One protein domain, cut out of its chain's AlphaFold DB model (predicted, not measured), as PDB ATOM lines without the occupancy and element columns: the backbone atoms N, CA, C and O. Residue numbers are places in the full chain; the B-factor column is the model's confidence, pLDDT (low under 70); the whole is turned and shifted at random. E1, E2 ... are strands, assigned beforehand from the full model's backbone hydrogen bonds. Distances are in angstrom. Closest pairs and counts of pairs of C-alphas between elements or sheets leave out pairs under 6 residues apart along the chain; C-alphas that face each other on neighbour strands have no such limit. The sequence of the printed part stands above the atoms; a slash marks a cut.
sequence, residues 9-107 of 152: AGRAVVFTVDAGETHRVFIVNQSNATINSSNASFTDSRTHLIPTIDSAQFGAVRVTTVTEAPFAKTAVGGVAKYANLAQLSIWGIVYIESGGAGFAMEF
ATOM      1  N   ALA A   9      13.785  -2.812  30.773       67.44
ATOM      2  CA  ALA A   9      13.906  -2.490  29.353       67.44
ATOM      3  C   ALA A   9      14.809  -1.272  29.090       67.44
ATOM      4  O   ALA A   9      15.573  -1.279  28.134       67.44
ATOM      5  N   GLY A  10      14.777  -0.246  29.947       72.88
ATOM      6  CA  GLY A  10      15.656   0.921  29.825       72.88
ATOM      7  C   GLY A  10      17.084   0.700  30.338       72.88
ATOM      8  O   GLY A  10      17.914   1.598  30.228       72.88
ATOM      9  N   ARG A  11      17.377  -0.495  30.867       80.31
ATOM     10  CA  ARG A  11      18.711  -0.964  31.290       80.31
ATOM     11  C   ARG A  11      19.263  -2.049  30.363       80.31
ATOM     12  O   ARG A  11      20.090  -2.860  30.769       80.31
ATOM     13  N   ALA A  12      18.788  -2.065  29.126       84.88
ATOM     14  CA  ALA A  12      19.277  -2.921  28.065       84.88
ATOM     15  C   ALA A  12      19.607  -2.061  26.845       84.88
ATOM     16  O   ALA A  12      18.978  -1.033  26.599       84.88
ATOM     17  N   VAL A  13      20.589  -2.506  26.073       87.50
ATOM     18  CA  VAL A  13      20.912  -1.940  24.766       87.50
ATOM     19  C   VAL A  13      21.014  -3.089  23.777       87.50
ATOM     20  O   VAL A  13      21.509  -4.164  24.116       87.50
ATOM     21  N   VAL A  14      20.505  -2.873  22.570       89.38
ATOM     22  CA  VAL A  14      20.553  -3.844  21.477       89.38
ATOM     23  C   VAL A  14      21.269  -3.177  20.319       89.38
ATOM     24  O   VAL A  14      20.917  -2.066  19.926       89.38
ATOM     25  N   PHE A  15      22.289  -3.847  19.805       90.62
ATOM     26  CA  PHE A  15      23.099  -3.361  18.702       90.62
ATOM     27  C   PHE A  15      23.649  -4.534  17.900       90.62
ATOM     28  O   PHE A  15      23.737  -5.659  18.394       90.62
ATOM     29  N   THR A  16      24.043  -4.237  16.669       89.44
ATOM     30  CA  THR A  16      24.756  -5.162  15.790       89.44
ATOM     31  C   THR A  16      26.249  -4.873  15.880       89.44
ATOM     32  O   THR A  16      26.642  -3.712  15.985       89.44
ATOM     33  N   VAL A  17      27.064  -5.927  15.862       88.38
ATOM     34  CA  VAL A  17      28.521  -5.837  15.709       88.38
ATOM     35  C   VAL A  17      28.872  -6.455  14.369       88.38
ATOM     36  O   VAL A  17      28.668  -7.660  14.187       88.38
ATOM     37  N   ASP A  18      29.388  -5.649  13.445       87.44
ATOM     38  CA  ASP A  18      29.824  -6.155  12.148       87.44
ATOM     39  C   ASP A  18      31.229  -6.770  12.223       87.44
ATOM     40  O   ASP A  18      32.012  -6.565  13.158       87.44
ATOM     41  N   ALA A  19      31.564  -7.567  11.210       82.62
ATOM     42  CA  ALA A  19      32.864  -8.213  11.131       82.62
ATOM     43  C   ALA A  19      34.002  -7.176  11.104       82.62
ATOM     44  O   ALA A  19      34.023  -6.272  10.270       82.62
ATOM     45  N   GLY A  20      34.980  -7.351  11.994       84.56
ATOM     46  CA  GLY A  20      36.133  -6.454  12.114       84.56
ATOM     47  C   GLY A  20      35.865  -5.182  12.921       84.56
ATOM     48  O   GLY A  20      36.766  -4.354  13.045       84.56
ATOM     49  N   GLU A  21      34.670  -5.022  13.490       91.12
ATOM     50  CA  GLU A  21      34.359  -3.890  14.356       91.12
ATOM     51  C   GLU A  21      34.649  -4.181  15.831       91.12
ATOM     52  O   GLU A  21      34.664  -5.319  16.299       91.12
ATOM     53  N   THR A  22      34.878  -3.115  16.592       91.88
ATOM     54  CA  THR A  22      34.968  -3.157  18.051       91.88
ATOM     55  C   THR A  22      34.001  -2.136  18.613       91.88
ATOM     56  O   THR A  22      34.047  -0.960  18.247       91.88
ATOM     57  N   HIS A  23      33.135  -2.596  19.508       93.06
ATOM     58  CA  HIS A  23      32.165  -1.759  20.196       93.06
ATOM     59  C   HIS A  23      32.545  -1.623  21.660       93.06
ATOM     60  O   HIS A  23      33.196  -2.495  22.239       93.06
ATOM     61  N   ARG A  24      32.121  -0.516  22.265       91.00
ATOM     62  CA  ARG A  24      32.335  -0.226  23.681       91.00
ATOM     63  C   ARG A  24      30.985  -0.080  24.356       91.00
ATOM     64  O   ARG A  24      30.134   0.662  23.873       91.00
ATOM     65  N   VAL A  25      30.803  -0.774  25.470       90.50
ATOM     66  CA  VAL A  25      29.595  -0.680  26.290       90.50
ATOM     67  C   VAL A  25      29.988  -0.115  27.646       90.50
ATOM     68  O   VAL A  25      30.854  -0.663  28.323       90.50
ATOM     69  N   PHE A  26      29.347   0.979  28.040       89.31
ATOM     70  CA  PHE A  26      29.563   1.643  29.317       89.31
ATOM     71  C   PHE A  26      28.329   1.469  30.194       89.31
ATOM     72  O   PHE A  26      27.220   1.827  29.798       89.31
ATOM     73  N   ILE A  27      28.529   0.938  31.396       88.25
ATOM     74  CA  ILE A  27      27.501   0.865  32.436       88.25
ATOM     75  C   ILE A  27      27.809   1.981  33.424       88.25
ATOM     76  O   ILE A  27      28.829   1.926  34.110       88.25
ATOM     77  N   VAL A  28      26.979   3.021  33.446       85.88
ATOM     78  CA  VAL A  28      27.275   4.258  34.184       85.88
ATOM     79  C   VAL A  28      26.027   4.871  34.783       85.88
ATOM     80  O   VAL A  28      24.946   4.789  34.207       85.88
ATOM     81  N   ASN A  29      26.186   5.563  35.908       85.62
ATOM     82  CA  ASN A  29      25.097   6.322  36.510       85.62
ATOM     83  C   ASN A  29      24.599   7.415  35.555       85.62
ATOM     84  O   ASN A  29      25.392   8.102  34.908       85.62
ATOM     85  N   GLN A  30      23.281   7.599  35.487       80.94
ATOM     86  CA  GLN A  30      22.625   8.555  34.588       80.94
ATOM     87  C   GLN A  30      23.138  10.001  34.750       80.94
ATOM     88  O   GLN A  30      23.219  10.743  33.768       80.94
ATOM     89  N   SER A  31      23.526  10.400  35.965       82.75
ATOM     90  CA  SER A  31      24.062  11.737  36.250       82.75
ATOM     91  C   SER A  31      25.556  11.907  35.937       82.75
ATOM     92  O   SER A  31      26.076  13.011  36.102       82.75
ATOM     93  N   ASN A  32      26.257  10.867  35.459       82.75
ATOM     94  CA  ASN A  32      27.690  10.945  35.163       82.75
ATOM     95  C   ASN A  32      27.959  11.883  33.973       82.75
ATOM     96  O   ASN A  32      27.836  11.495  32.810       82.75
ATOM     97  N   ALA A  33      28.335  13.125  34.278       76.12
ATOM     98  CA  ALA A  33      28.491  14.200  33.299       76.12
ATOM     99  C   ALA A  33      29.609  13.955  32.269       76.12
ATOM    100  O   ALA A  33      29.593  14.560  31.199       76.12
ATOM    101  N   THR A  34      30.570  13.079  32.574       78.50
ATOM    102  CA  THR A  34      31.723  12.812  31.704       78.50
ATOM    103  C   THR A  34      31.426  11.728  30.670       78.50
ATOM    104  O   THR A  34      31.986  11.784  29.580       78.50
ATOM    105  N   ILE A  35      30.563  10.755  30.982       77.88
ATOM    106  CA  ILE A  35      30.332   9.571  30.131       77.88
ATOM    107  C   ILE A  35      28.917   9.540  29.527       77.88
ATOM    108  O   ILE A  35      28.685   8.856  28.533       77.88
ATOM    109  N   ASN A  36      27.957  10.287  30.078       72.06
ATOM    110  CA  ASN A  36      26.594  10.289  29.547       72.06
ATOM    111  C   ASN A  36      26.478  10.983  28.170       72.06
ATOM    112  O   ASN A  36      27.413  11.603  27.664       72.06
ATOM    113  N   SER A  37      25.287  10.900  27.565       64.69
ATOM    114  CA  SER A  37      24.983  11.328  26.187       64.69
ATOM    115  C   SER A  37      25.193  12.818  25.874       64.69
ATOM    116  O   SER A  37      24.936  13.246  24.750       64.69
ATOM    117  N   SER A  38      25.658  13.614  26.839       69.44
ATOM    118  CA  SER A  38      26.048  15.012  26.630       69.44
ATOM    119  C   SER A  38      27.514  15.167  26.192       69.44
ATOM    120  O   SER A  38      27.898  16.253  25.762       69.44
ATOM    121  N   ASN A  39      28.338  14.113  26.278       74.19
ATOM    122  CA  ASN A  39      29.731  14.128  25.823       74.19
ATOM    123  C   ASN A  39      29.857  13.531  24.414       74.19
ATOM    124  O   ASN A  39      29.631  12.339  24.213       74.19
ATOM    125  N   ALA A  40      30.309  14.342  23.454       79.19
ATOM    126  CA  ALA A  40      30.487  13.943  22.055       79.19
ATOM    127  C   ALA A  40      31.441  12.744  21.849       79.19
ATOM    128  O   ALA A  40      31.362  12.059  20.834       79.19
ATOM    129  N   SER A  41      32.314  12.451  22.820       81.75
ATOM    130  CA  SER A  41      33.201  11.275  22.791       81.75
ATOM    131  C   SER A  41      32.457   9.944  22.981       81.75
ATOM    132  O   SER A  41      33.048   8.889  22.758       81.75
ATOM    133  N   PHE A  42      31.186   9.988  23.402       83.62
ATOM    134  CA  PHE A  42      30.340   8.828  23.711       83.62
ATOM    135  C   PHE A  42      29.049   8.792  22.880       83.62
ATOM    136  O   PHE A  42      28.113   8.070  23.217       83.62
ATOM    137  N   THR A  43      28.981   9.573  21.799       81.69
ATOM    138  CA  THR A  43      27.810   9.635  20.906       81.69
ATOM    139  C   THR A  43      28.049   8.967  19.550       81.69
ATOM    140  O   THR A  43      27.254   9.158  18.632       81.69
ATOM    141  N   ASP A  44      29.151   8.230  19.385       87.62
ATOM    142  CA  ASP A  44      29.411   7.468  18.160       87.62
ATOM    143  C   ASP A  44      28.551   6.188  18.080       87.62
ATOM    144  O   ASP A  44      28.040   5.695  19.083       87.62
ATOM    145  N   SER A  45      28.394   5.631  16.875       89.25
ATOM    146  CA  SER A  45      27.550   4.448  16.627       89.25
ATOM    147  C   SER A  45      28.095   3.143  17.222       89.25
ATOM    148  O   SER A  45      27.387   2.135  17.242       89.25
ATOM    149  N   ARG A  46      29.349   3.137  17.688       92.19
ATOM    150  CA  ARG A  46      30.017   1.973  18.286       92.19
ATOM    151  C   ARG A  46      30.122   2.080  19.808       92.19
ATOM    152  O   ARG A  46      30.710   1.201  20.441       92.19
ATOM    153  N   THR A  47      29.549   3.127  20.393       90.69
ATOM    154  CA  THR A  47      29.577   3.401  21.824       90.69
ATOM    155  C   THR A  47      28.167   3.332  22.380       90.69
ATOM    156  O   THR A  47      27.277   4.080  21.991       90.69
ATOM    157  N   HIS A  48      27.981   2.417  23.322       89.62
ATOM    158  CA  HIS A  48      26.682   2.078  23.878       89.62
ATOM    159  C   HIS A  48      26.662   2.382  25.368       89.62
ATOM    160  O   HIS A  48      27.595   2.039  26.093       89.62
ATOM    161  N   LEU A  49      25.585   3.006  25.833       87.56
ATOM    162  CA  LEU A  49      25.407   3.380  27.232       87.56
ATOM    163  C   LEU A  49      24.261   2.571  27.836       87.56
ATOM    164  O   LEU A  49      23.146   2.587  27.318       87.56
ATOM    165  N   ILE A  50      24.530   1.904  28.956       87.56
ATOM    166  CA  ILE A  50      23.521   1.300  29.827       87.56
ATOM    167  C   ILE A  50      23.458   2.161  31.094       87.56
ATOM    168  O   ILE A  50      24.304   2.018  31.982       87.56
ATOM    169  N   PRO A  51      22.497   3.090  31.180       82.75
ATOM    170  CA  PRO A  51      22.402   3.989  32.312       82.75
ATOM    171  C   PRO A  51      21.863   3.264  33.547       82.75
ATOM    172  O   PRO A  51      20.887   2.511  33.493       82.75
ATOM    173  N   THR A  52      22.495   3.532  34.681       82.94
ATOM    174  CA  THR A  52      22.067   3.111  36.011       82.94
ATOM    175  C   THR A  52      21.513   4.292  36.804       82.94
ATOM    176  O   THR A  52      21.597   5.442  36.379       82.94
ATOM    177  N   ILE A  53      20.908   4.014  37.962       83.25
ATOM    178  CA  ILE A  53      20.473   5.085  38.873       83.25
ATOM    179  C   ILE A  53      21.663   5.596  39.672       83.25
ATOM    180  O   ILE A  53      22.643   4.880  39.845       83.25
ATOM    181  N   ASP A  54      21.527   6.796  40.224       84.19
ATOM    182  CA  ASP A  54      22.553   7.471  41.020       84.19
ATOM    183  C   ASP A  54      22.651   6.904  42.455       84.19
ATOM    184  O   ASP A  54      22.594   7.631  43.445       84.19
ATOM    185  N   SER A  55      22.754   5.579  42.585       82.38
ATOM    186  CA  SER A  55      22.943   4.878  43.860       82.38
ATOM    187  C   SER A  55      23.719   3.577  43.663       82.38
ATOM    188  O   SER A  55      23.780   3.043  42.557       82.38
ATOM    189  N   ALA A  56      24.273   3.023  44.747       79.62
ATOM    190  CA  ALA A  56      24.932   1.719  44.699       79.62
ATOM    191  C   ALA A  56      23.982   0.651  44.131       79.62
ATOM    192  O   ALA A  56      22.823   0.550  44.546       79.62
ATOM    193  N   GLN A  57      24.478  -0.128  43.171       77.19
ATOM    194  CA  GLN A  57      23.734  -1.206  42.537       77.19
ATOM    195  C   GLN A  57      24.548  -2.494  42.569       77.19
ATOM    196  O   GLN A  57      25.761  -2.483  42.378       77.19
ATOM    197  N   PHE A  58      23.844  -3.602  42.769       80.12
ATOM    198  CA  PHE A  58      24.374  -4.947  42.596       80.12
ATOM    199  C   PHE A  58      23.634  -5.609  41.443       80.12
ATOM    200  O   PHE A  58      22.448  -5.352  41.226       80.12
ATOM    201  N   GLY A  59      24.325  -6.470  40.711       80.00
ATOM    202  CA  GLY A  59      23.725  -7.189  39.603       80.00
ATOM    203  C   GLY A  59      24.759  -7.938  38.785       80.00
ATOM    204  O   GLY A  59      25.927  -8.029  39.154       80.00
ATOM    205  N   ALA A  60      24.295  -8.459  37.659       81.31
ATOM    206  CA  ALA A  60      25.118  -9.125  36.670       81.31
ATOM    207  C   ALA A  60      24.846  -8.517  35.295       81.31
ATOM    208  O   ALA A  60      23.736  -8.062  35.010       81.31
ATOM    209  N   VAL A  61      25.861  -8.548  34.438       82.19
ATOM    210  CA  VAL A  61      25.703  -8.249  33.017       82.19
ATOM    211  C   VAL A  61      25.343  -9.547  32.316       82.19
ATOM    212  O   VAL A  61      26.056 -10.541  32.437       82.19
ATOM    213  N   ARG A  62      24.234  -9.537  31.579       84.62
ATOM    214  CA  ARG A  62      23.859 -10.629  30.684       84.62
ATOM    215  C   ARG A  62      23.973 -10.142  29.252       84.62
ATOM    216  O   ARG A  62      23.376  -9.132  28.895       84.62
ATOM    217  N   VAL A  63      24.690 -10.905  28.442       83.62
ATOM    218  CA  VAL A  63      24.790 -10.697  27.000       83.62
ATOM    219  C   VAL A  63      24.122 -11.888  26.322       83.62
ATOM    220  O   VAL A  63      24.306 -13.027  26.746       83.62
ATOM    221  N   THR A  64      23.293 -11.623  25.317       82.94
ATOM    222  CA  THR A  64      22.595 -12.646  24.534       82.94
ATOM    223  C   THR A  64      22.569 -12.206  23.083       82.94
ATOM    224  O   THR A  64      22.525 -11.005  22.806       82.94
ATOM    225  N   THR A  65      22.594 -13.159  22.160       80.31
ATOM    226  CA  THR A  65      22.297 -12.863  20.762       80.31
ATOM    227  C   THR A  65      20.804 -12.819  20.525       80.31
ATOM    228  O   THR A  65      20.017 -13.391  21.272       80.31
ATOM    229  N   VAL A  66      20.428 -12.133  19.453       79.75
ATOM    230  CA  VAL A  66      19.146 -12.316  18.787       79.75
ATOM    231  C   VAL A  66      19.476 -12.461  17.310       79.75
ATOM    232  O   VAL A  66      20.129 -11.593  16.734       79.75
ATOM    233  N   THR A  67      19.092 -13.582  16.707       76.88
ATOM    234  CA  THR A  67      19.308 -13.838  15.281       76.88
ATOM    235  C   THR A  67      18.078 -14.505  14.689       76.88
ATOM    236  O   THR A  67      17.532 -15.446  15.265       76.88
ATOM    237  N   GLU A  68      17.634 -14.017  13.534       79.69
ATOM    238  CA  GLU A  68      16.489 -14.584  12.812       79.69
ATOM    239  C   GLU A  68      16.840 -15.926  12.153       79.69
ATOM    240  O   GLU A  68      15.965 -16.755  11.912       79.69
ATOM    241  N   ALA A  69      18.130 -16.173  11.895       79.12
ATOM    242  CA  ALA A  69      18.615 -17.360  11.198       79.12
ATOM    243  C   ALA A  69      19.797 -18.020  11.941       79.12
ATOM    244  O   ALA A  69      20.915 -18.058  11.422       79.12
ATOM    245  N   PRO A  70      19.580 -18.603  13.138       69.12
ATOM    246  CA  PRO A  70      20.652 -19.166  13.972       69.12
ATOM    247  C   PRO A  70      21.416 -20.331  13.325       69.12
ATOM    248  O   PRO A  70      22.529 -20.647  13.740       69.12
ATOM    249  N   PHE A  71      20.835 -20.975  12.310       72.88
ATOM    250  CA  PHE A  71      21.441 -22.097  11.585       72.88
ATOM    251  C   PHE A  71      22.070 -21.691  10.247       72.88
ATOM    252  O   PHE A  71      22.685 -22.528   9.579       72.88
ATOM    253  N   ALA A  72      21.932 -20.428   9.834       79.56
ATOM    254  CA  ALA A  72      22.560 -19.941   8.616       79.56
ATOM    255  C   ALA A  72      24.065 -19.759   8.854       79.56
ATOM    256  O   ALA A  72      24.498 -18.913   9.639       79.56
ATOM    257  N   LYS A  73      24.868 -20.582   8.175       78.81
ATOM    258  CA  LYS A  73      26.331 -20.514   8.229       78.81
ATOM    259  C   LYS A  73      26.882 -19.602   7.140       78.81
ATOM    260  O   LYS A  73      26.448 -19.672   5.991       78.81
ATOM    261  N   THR A  74      27.914 -18.844   7.483       80.56
ATOM    262  CA  THR A  74      28.742 -18.092   6.532       80.56
ATOM    263  C   THR A  74      30.143 -18.693   6.517       80.56
ATOM    264  O   THR A  74      30.723 -18.939   7.571       80.56
ATOM    265  N   ALA A  75      30.690 -18.979   5.336       80.75
ATOM    266  CA  ALA A  75      32.037 -19.530   5.219       80.75
ATOM    267  C   ALA A  75      33.081 -18.405   5.273       80.75
ATOM    268  O   ALA A  75      33.092 -17.532   4.410       80.75
ATOM    269  N   VAL A  76      33.981 -18.454   6.257       76.44
ATOM    270  CA  VAL A  76      35.108 -17.517   6.398       76.44
ATOM    271  C   VAL A  76      36.392 -18.332   6.466       76.44
ATOM    272  O   VAL A  76      36.556 -19.161   7.358       76.44
ATOM    273  N   GLY A  77      37.285 -18.154   5.488       78.62
ATOM    274  CA  GLY A  77      38.528 -18.933   5.411       78.62
ATOM    275  C   GLY A  77      38.299 -20.450   5.323       78.62
ATOM    276  O   GLY A  77      39.081 -21.219   5.868       78.62
ATOM    277  N   GLY A  78      37.194 -20.885   4.707       77.69
ATOM    278  CA  GLY A  78      36.811 -22.303   4.614       77.69
ATOM    279  C   GLY A  78      36.159 -22.883   5.877       77.69
ATOM    280  O   GLY A  78      35.720 -24.030   5.856       77.69
ATOM    281  N   VAL A  79      36.036 -22.100   6.952       75.25
ATOM    282  CA  VAL A  79      35.390 -22.512   8.204       75.25
ATOM    283  C   VAL A  79      33.972 -21.951   8.264       75.25
ATOM    284  O   VAL A  79      33.748 -20.768   8.009       75.25
ATOM    285  N   ALA A  80      33.002 -22.793   8.621       74.81
ATOM    286  CA  ALA A  80      31.630 -22.356   8.854       74.81
ATOM    287  C   ALA A  80      31.546 -21.527  10.145       74.81
ATOM    288  O   ALA A  80      31.866 -22.020  11.228       74.81
ATOM    289  N   LYS A  81      31.102 -20.277  10.023       75.75
ATOM    290  CA  LYS A  81      30.832 -19.358  11.132       75.75
ATOM    291  C   LYS A  81      29.333 -19.098  11.232       75.75
ATOM    292  O   LYS A  81      28.635 -19.090  10.220       75.75
ATOM    293  N   TYR A  82      28.856 -18.875  12.449       78.19
ATOM    294  CA  TYR A  82      27.459 -18.561  12.746       78.19
ATOM    295  C   TYR A  82      27.403 -17.207  13.444       78.19
ATOM    296  O   TYR A  82      28.301 -16.886  14.223       78.19
ATOM    297  N   ALA A  83      26.365 -16.420  13.166       77.06
ATOM    298  CA  ALA A  83      26.143 -15.133  13.815       77.06
ATOM    299  C   ALA A  83      25.690 -15.360  15.266       77.06
ATOM    300  O   ALA A  83      24.497 -15.453  15.550       77.06
ATOM    301  N   ASN A  84      26.657 -15.536  16.166       77.25
ATOM    302  CA  ASN A  84      26.433 -15.767  17.586       77.25
ATOM    303  C   ASN A  84      27.549 -15.155  18.450       77.25
ATOM    304  O   ASN A  84      28.587 -14.716  17.953       77.25
ATOM    305  N   LEU A  85      27.323 -15.158  19.762       79.44
ATOM    306  CA  LEU A  85      28.197 -14.546  20.764       79.44
ATOM    307  C   LEU A  85      29.599 -15.174  20.808       79.44
ATOM    308  O   LEU A  85      30.560 -14.492  21.142       79.44
ATOM    309  N   ALA A  86      29.742 -16.435  20.393       75.25
ATOM    310  CA  ALA A  86      31.031 -17.122  20.343       75.25
ATOM    311  C   ALA A  86      31.979 -16.580  19.255       75.25
ATOM    312  O   ALA A  86      33.132 -16.994  19.192       75.25
ATOM    313  N   GLN A  87      31.525 -15.670  18.385       78.44
ATOM    314  CA  GLN A  87      32.408 -14.964  17.446       78.44
ATOM    315  C   GLN A  87      33.072 -13.719  18.051       78.44
ATOM    316  O   GLN A  87      33.927 -13.120  17.401       78.44
ATOM    317  N   LEU A  88      32.682 -13.306  19.260       81.38
ATOM    318  CA  LEU A  88      33.157 -12.071  19.876       81.38
ATOM    319  C   LEU A  88      34.241 -12.357  20.918       81.38
ATOM    320  O   LEU A  88      34.117 -13.267  21.734       81.38
ATOM    321  N   SER A  89      35.284 -11.527  20.921       82.31
ATOM    322  CA  SER A  89      36.212 -11.414  22.046       82.31
ATOM    323  C   SER A  89      35.740 -10.276  22.944       82.31
ATOM    324  O   SER A  89      35.496  -9.168  22.464       82.31
ATOM    325  N   ILE A  90      35.580 -10.560  24.236       83.56
ATOM    326  CA  ILE A  90      35.069  -9.602  25.215       83.56
ATOM    327  C   ILE A  90      36.088  -9.474  26.339       83.56
ATOM    328  O   ILE A  90      36.508 -10.457  26.942       83.56
ATOM    329  N   TRP A  91      36.442  -8.236  26.646       86.88
ATOM    330  CA  TRP A  91      37.243  -7.852  27.796       86.88
ATOM    331  C   TRP A  91      36.596  -6.623  28.426       86.88
ATOM    332  O   TRP A  91      35.847  -5.887  27.778       86.88
ATOM    333  N   GLY A  92      36.842  -6.416  29.709       88.56
ATOM    334  CA  GLY A  92      36.238  -5.336  30.466       88.56
ATOM    335  C   GLY A  92      37.200  -4.757  31.481       88.56
ATOM    336  O   GLY A  92      38.286  -5.273  31.726       88.56
ATOM    337  N   ILE A  93      36.789  -3.654  32.086       88.69
ATOM    338  CA  ILE A  93      37.490  -3.022  33.196       88.69
ATOM    339  C   ILE A  93      36.416  -2.575  34.179       88.69
ATOM    340  O   ILE A  93      35.389  -2.031  33.771       88.69
ATOM    341  N   VAL A  94      36.652  -2.793  35.467       87.75
ATOM    342  CA  VAL A  94      35.887  -2.135  36.525       87.75
ATOM    343  C   VAL A  94      36.691  -0.938  36.991       87.75
ATOM    344  O   VAL A  94      37.829  -1.094  37.428       87.75
ATOM    345  N   TYR A  95      36.099   0.247  36.902       86.94
ATOM    346  CA  TYR A  95      36.698   1.488  37.376       86.94
ATOM    347  C   TYR A  95      35.924   2.020  38.581       86.94
ATOM    348  O   TYR A  95      34.698   2.118  38.550       86.94
ATOM    349  N   ILE A  96      36.648   2.358  39.647       85.25
ATOM    350  CA  ILE A  96      36.099   2.905  40.885       85.25
ATOM    351  C   ILE A  96      36.463   4.389  40.938       85.25
ATOM    352  O   ILE A  96      37.577   4.756  41.317       85.25
ATOM    353  N   GLU A  97      35.506   5.253  40.595       77.88
ATOM    354  CA  GLU A  97      35.740   6.702  40.484       77.88
ATOM    355  C   GLU A  97      36.258   7.322  41.788       77.88
ATOM    356  O   GLU A  97      37.203   8.104  41.765       77.88
ATOM    357  N   SER A  98      35.699   6.921  42.937       81.44
ATOM    358  CA  SER A  98      36.098   7.446  44.252       81.44
ATOM    359  C   SER A  98      37.558   7.157  44.617       81.44
ATOM    360  O   SER A  98      38.102   7.844  45.478       81.44
ATOM    361  N   GLY A  99      38.164   6.123  44.028       79.06
ATOM    362  CA  GLY A  99      39.534   5.697  44.324       79.06
ATOM    363  C   GLY A  99      40.526   5.959  43.193       79.06
ATOM    364  O   GLY A  99      41.710   5.696  43.375       79.06
ATOM    365  N   GLY A 100      40.062   6.426  42.027       85.25
ATOM    366  CA  GLY A 100      40.901   6.606  40.836       85.25
ATOM    367  C   GLY A 100      41.564   5.317  40.332       85.25
ATOM    368  O   GLY A 100      42.540   5.376  39.589       85.25
ATOM    369  N   ALA A 101      41.065   4.156  40.758       89.12
ATOM    370  CA  ALA A 101      41.669   2.853  40.519       89.12
ATOM    371  C   ALA A 101      40.631   1.863  39.986       89.12
ATOM    372  O   ALA A 101      39.422   2.057  40.116       89.12
ATOM    373  N   GLY A 102      41.112   0.781  39.387       86.81
ATOM    374  CA  GLY A 102      40.269  -0.245  38.802       86.81
ATOM    375  C   GLY A 102      41.021  -1.547  38.596       86.81
ATOM    376  O   GLY A 102      42.219  -1.637  38.867       86.81
ATOM    377  N   PHE A 103      40.312  -2.551  38.102       88.75
ATOM    378  CA  PHE A 103      40.896  -3.830  37.722       88.75
ATOM    379  C   PHE A 103      40.355  -4.269  36.364       88.75
ATOM    380  O   PHE A 103      39.196  -4.017  36.026       88.75
ATOM    381  N   ALA A 104      41.216  -4.903  35.571       86.25
ATOM    382  CA  ALA A 104      40.813  -5.504  34.311       86.25
ATOM    383  C   ALA A 104      39.989  -6.766  34.589       86.25
ATOM    384  O   ALA A 104      40.331  -7.575  35.452       86.25
ATOM    385  N   MET A 105      38.898  -6.912  33.852       81.62
ATOM    386  CA  MET A 105      38.120  -8.133  33.763       81.62
ATOM    387  C   MET A 105      38.461  -8.790  32.436       81.62
ATOM    388  O   MET A 105      38.085  -8.306  31.371       81.62
ATOM    389  N   GLU A 106      39.168  -9.901  32.502       71.62
ATOM    390  CA  GLU A 106      39.274 -10.812  31.376       71.62
ATOM    391  C   GLU A 106      38.315 -11.969  31.629       71.62
ATOM    392  O   GLU A 106      38.330 -12.578  32.701       71.62
ATOM    393  N   PHE A 107      37.457 -12.257  30.654       67.25
ATOM    394  CA  PHE A 107      36.723 -13.512  30.658       67.25
ATOM    395  C   PHE A 107      37.703 -14.591  30.194       67.25
ATOM    396  O   PHE A 107      38.118 -14.599  29.040       67.25
TER     397      PHE A 107
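What this domain is: This is residues 9 to 107 of the 152 residues of an uncharacterized protein of Nitrospina sp (UniProt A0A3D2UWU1). Little regular structure is seen: three two-stranded ribbons on long loops, with the small hairpin E3 and E4 at one end and, toward the other, the parallel pair E1 and E2 beside the hairpin E5 and E6. The 99 printed residues hold six named strands, E1 to E6, and no named helix; 32 residues are in strands, all strand by class. The whole is loose, radius of gyration of the C-alphas 16.2 A, spanning 49 by 25 by 25 A.

Where its parts are: E1, residues 24 to 29, begins at C-alpha (32.335, -0.226, 23.681) and is 16.1 A long. E2, 47 to 52, is 16.1 A; E3, 73 to 76, 9.5 A; E4, 79 to 82, 10.0 A; E5, 91 to 96, 17.0 A. E6, 101 to 106, 16.6 A, ends at (39.274, -10.812, 31.376).

How they stand to each other: E1 and E2 are parallel at 24 degrees, with N 26 and O 48 2.8 A apart. E3 and E4 form an antiparallel hairpin, N 74 to O 81 2.8 A. E5 and E6 form another, N 92 to O 105 2.8 A. E1 and E5 are near each other; E2 and E3 are apart.

The domain as a whole: The printed part has no cut. Links E1 to E2 and E2 to E3 are long. Residues 9, 37 to 38, 70 and 107 have pLDDT under 70.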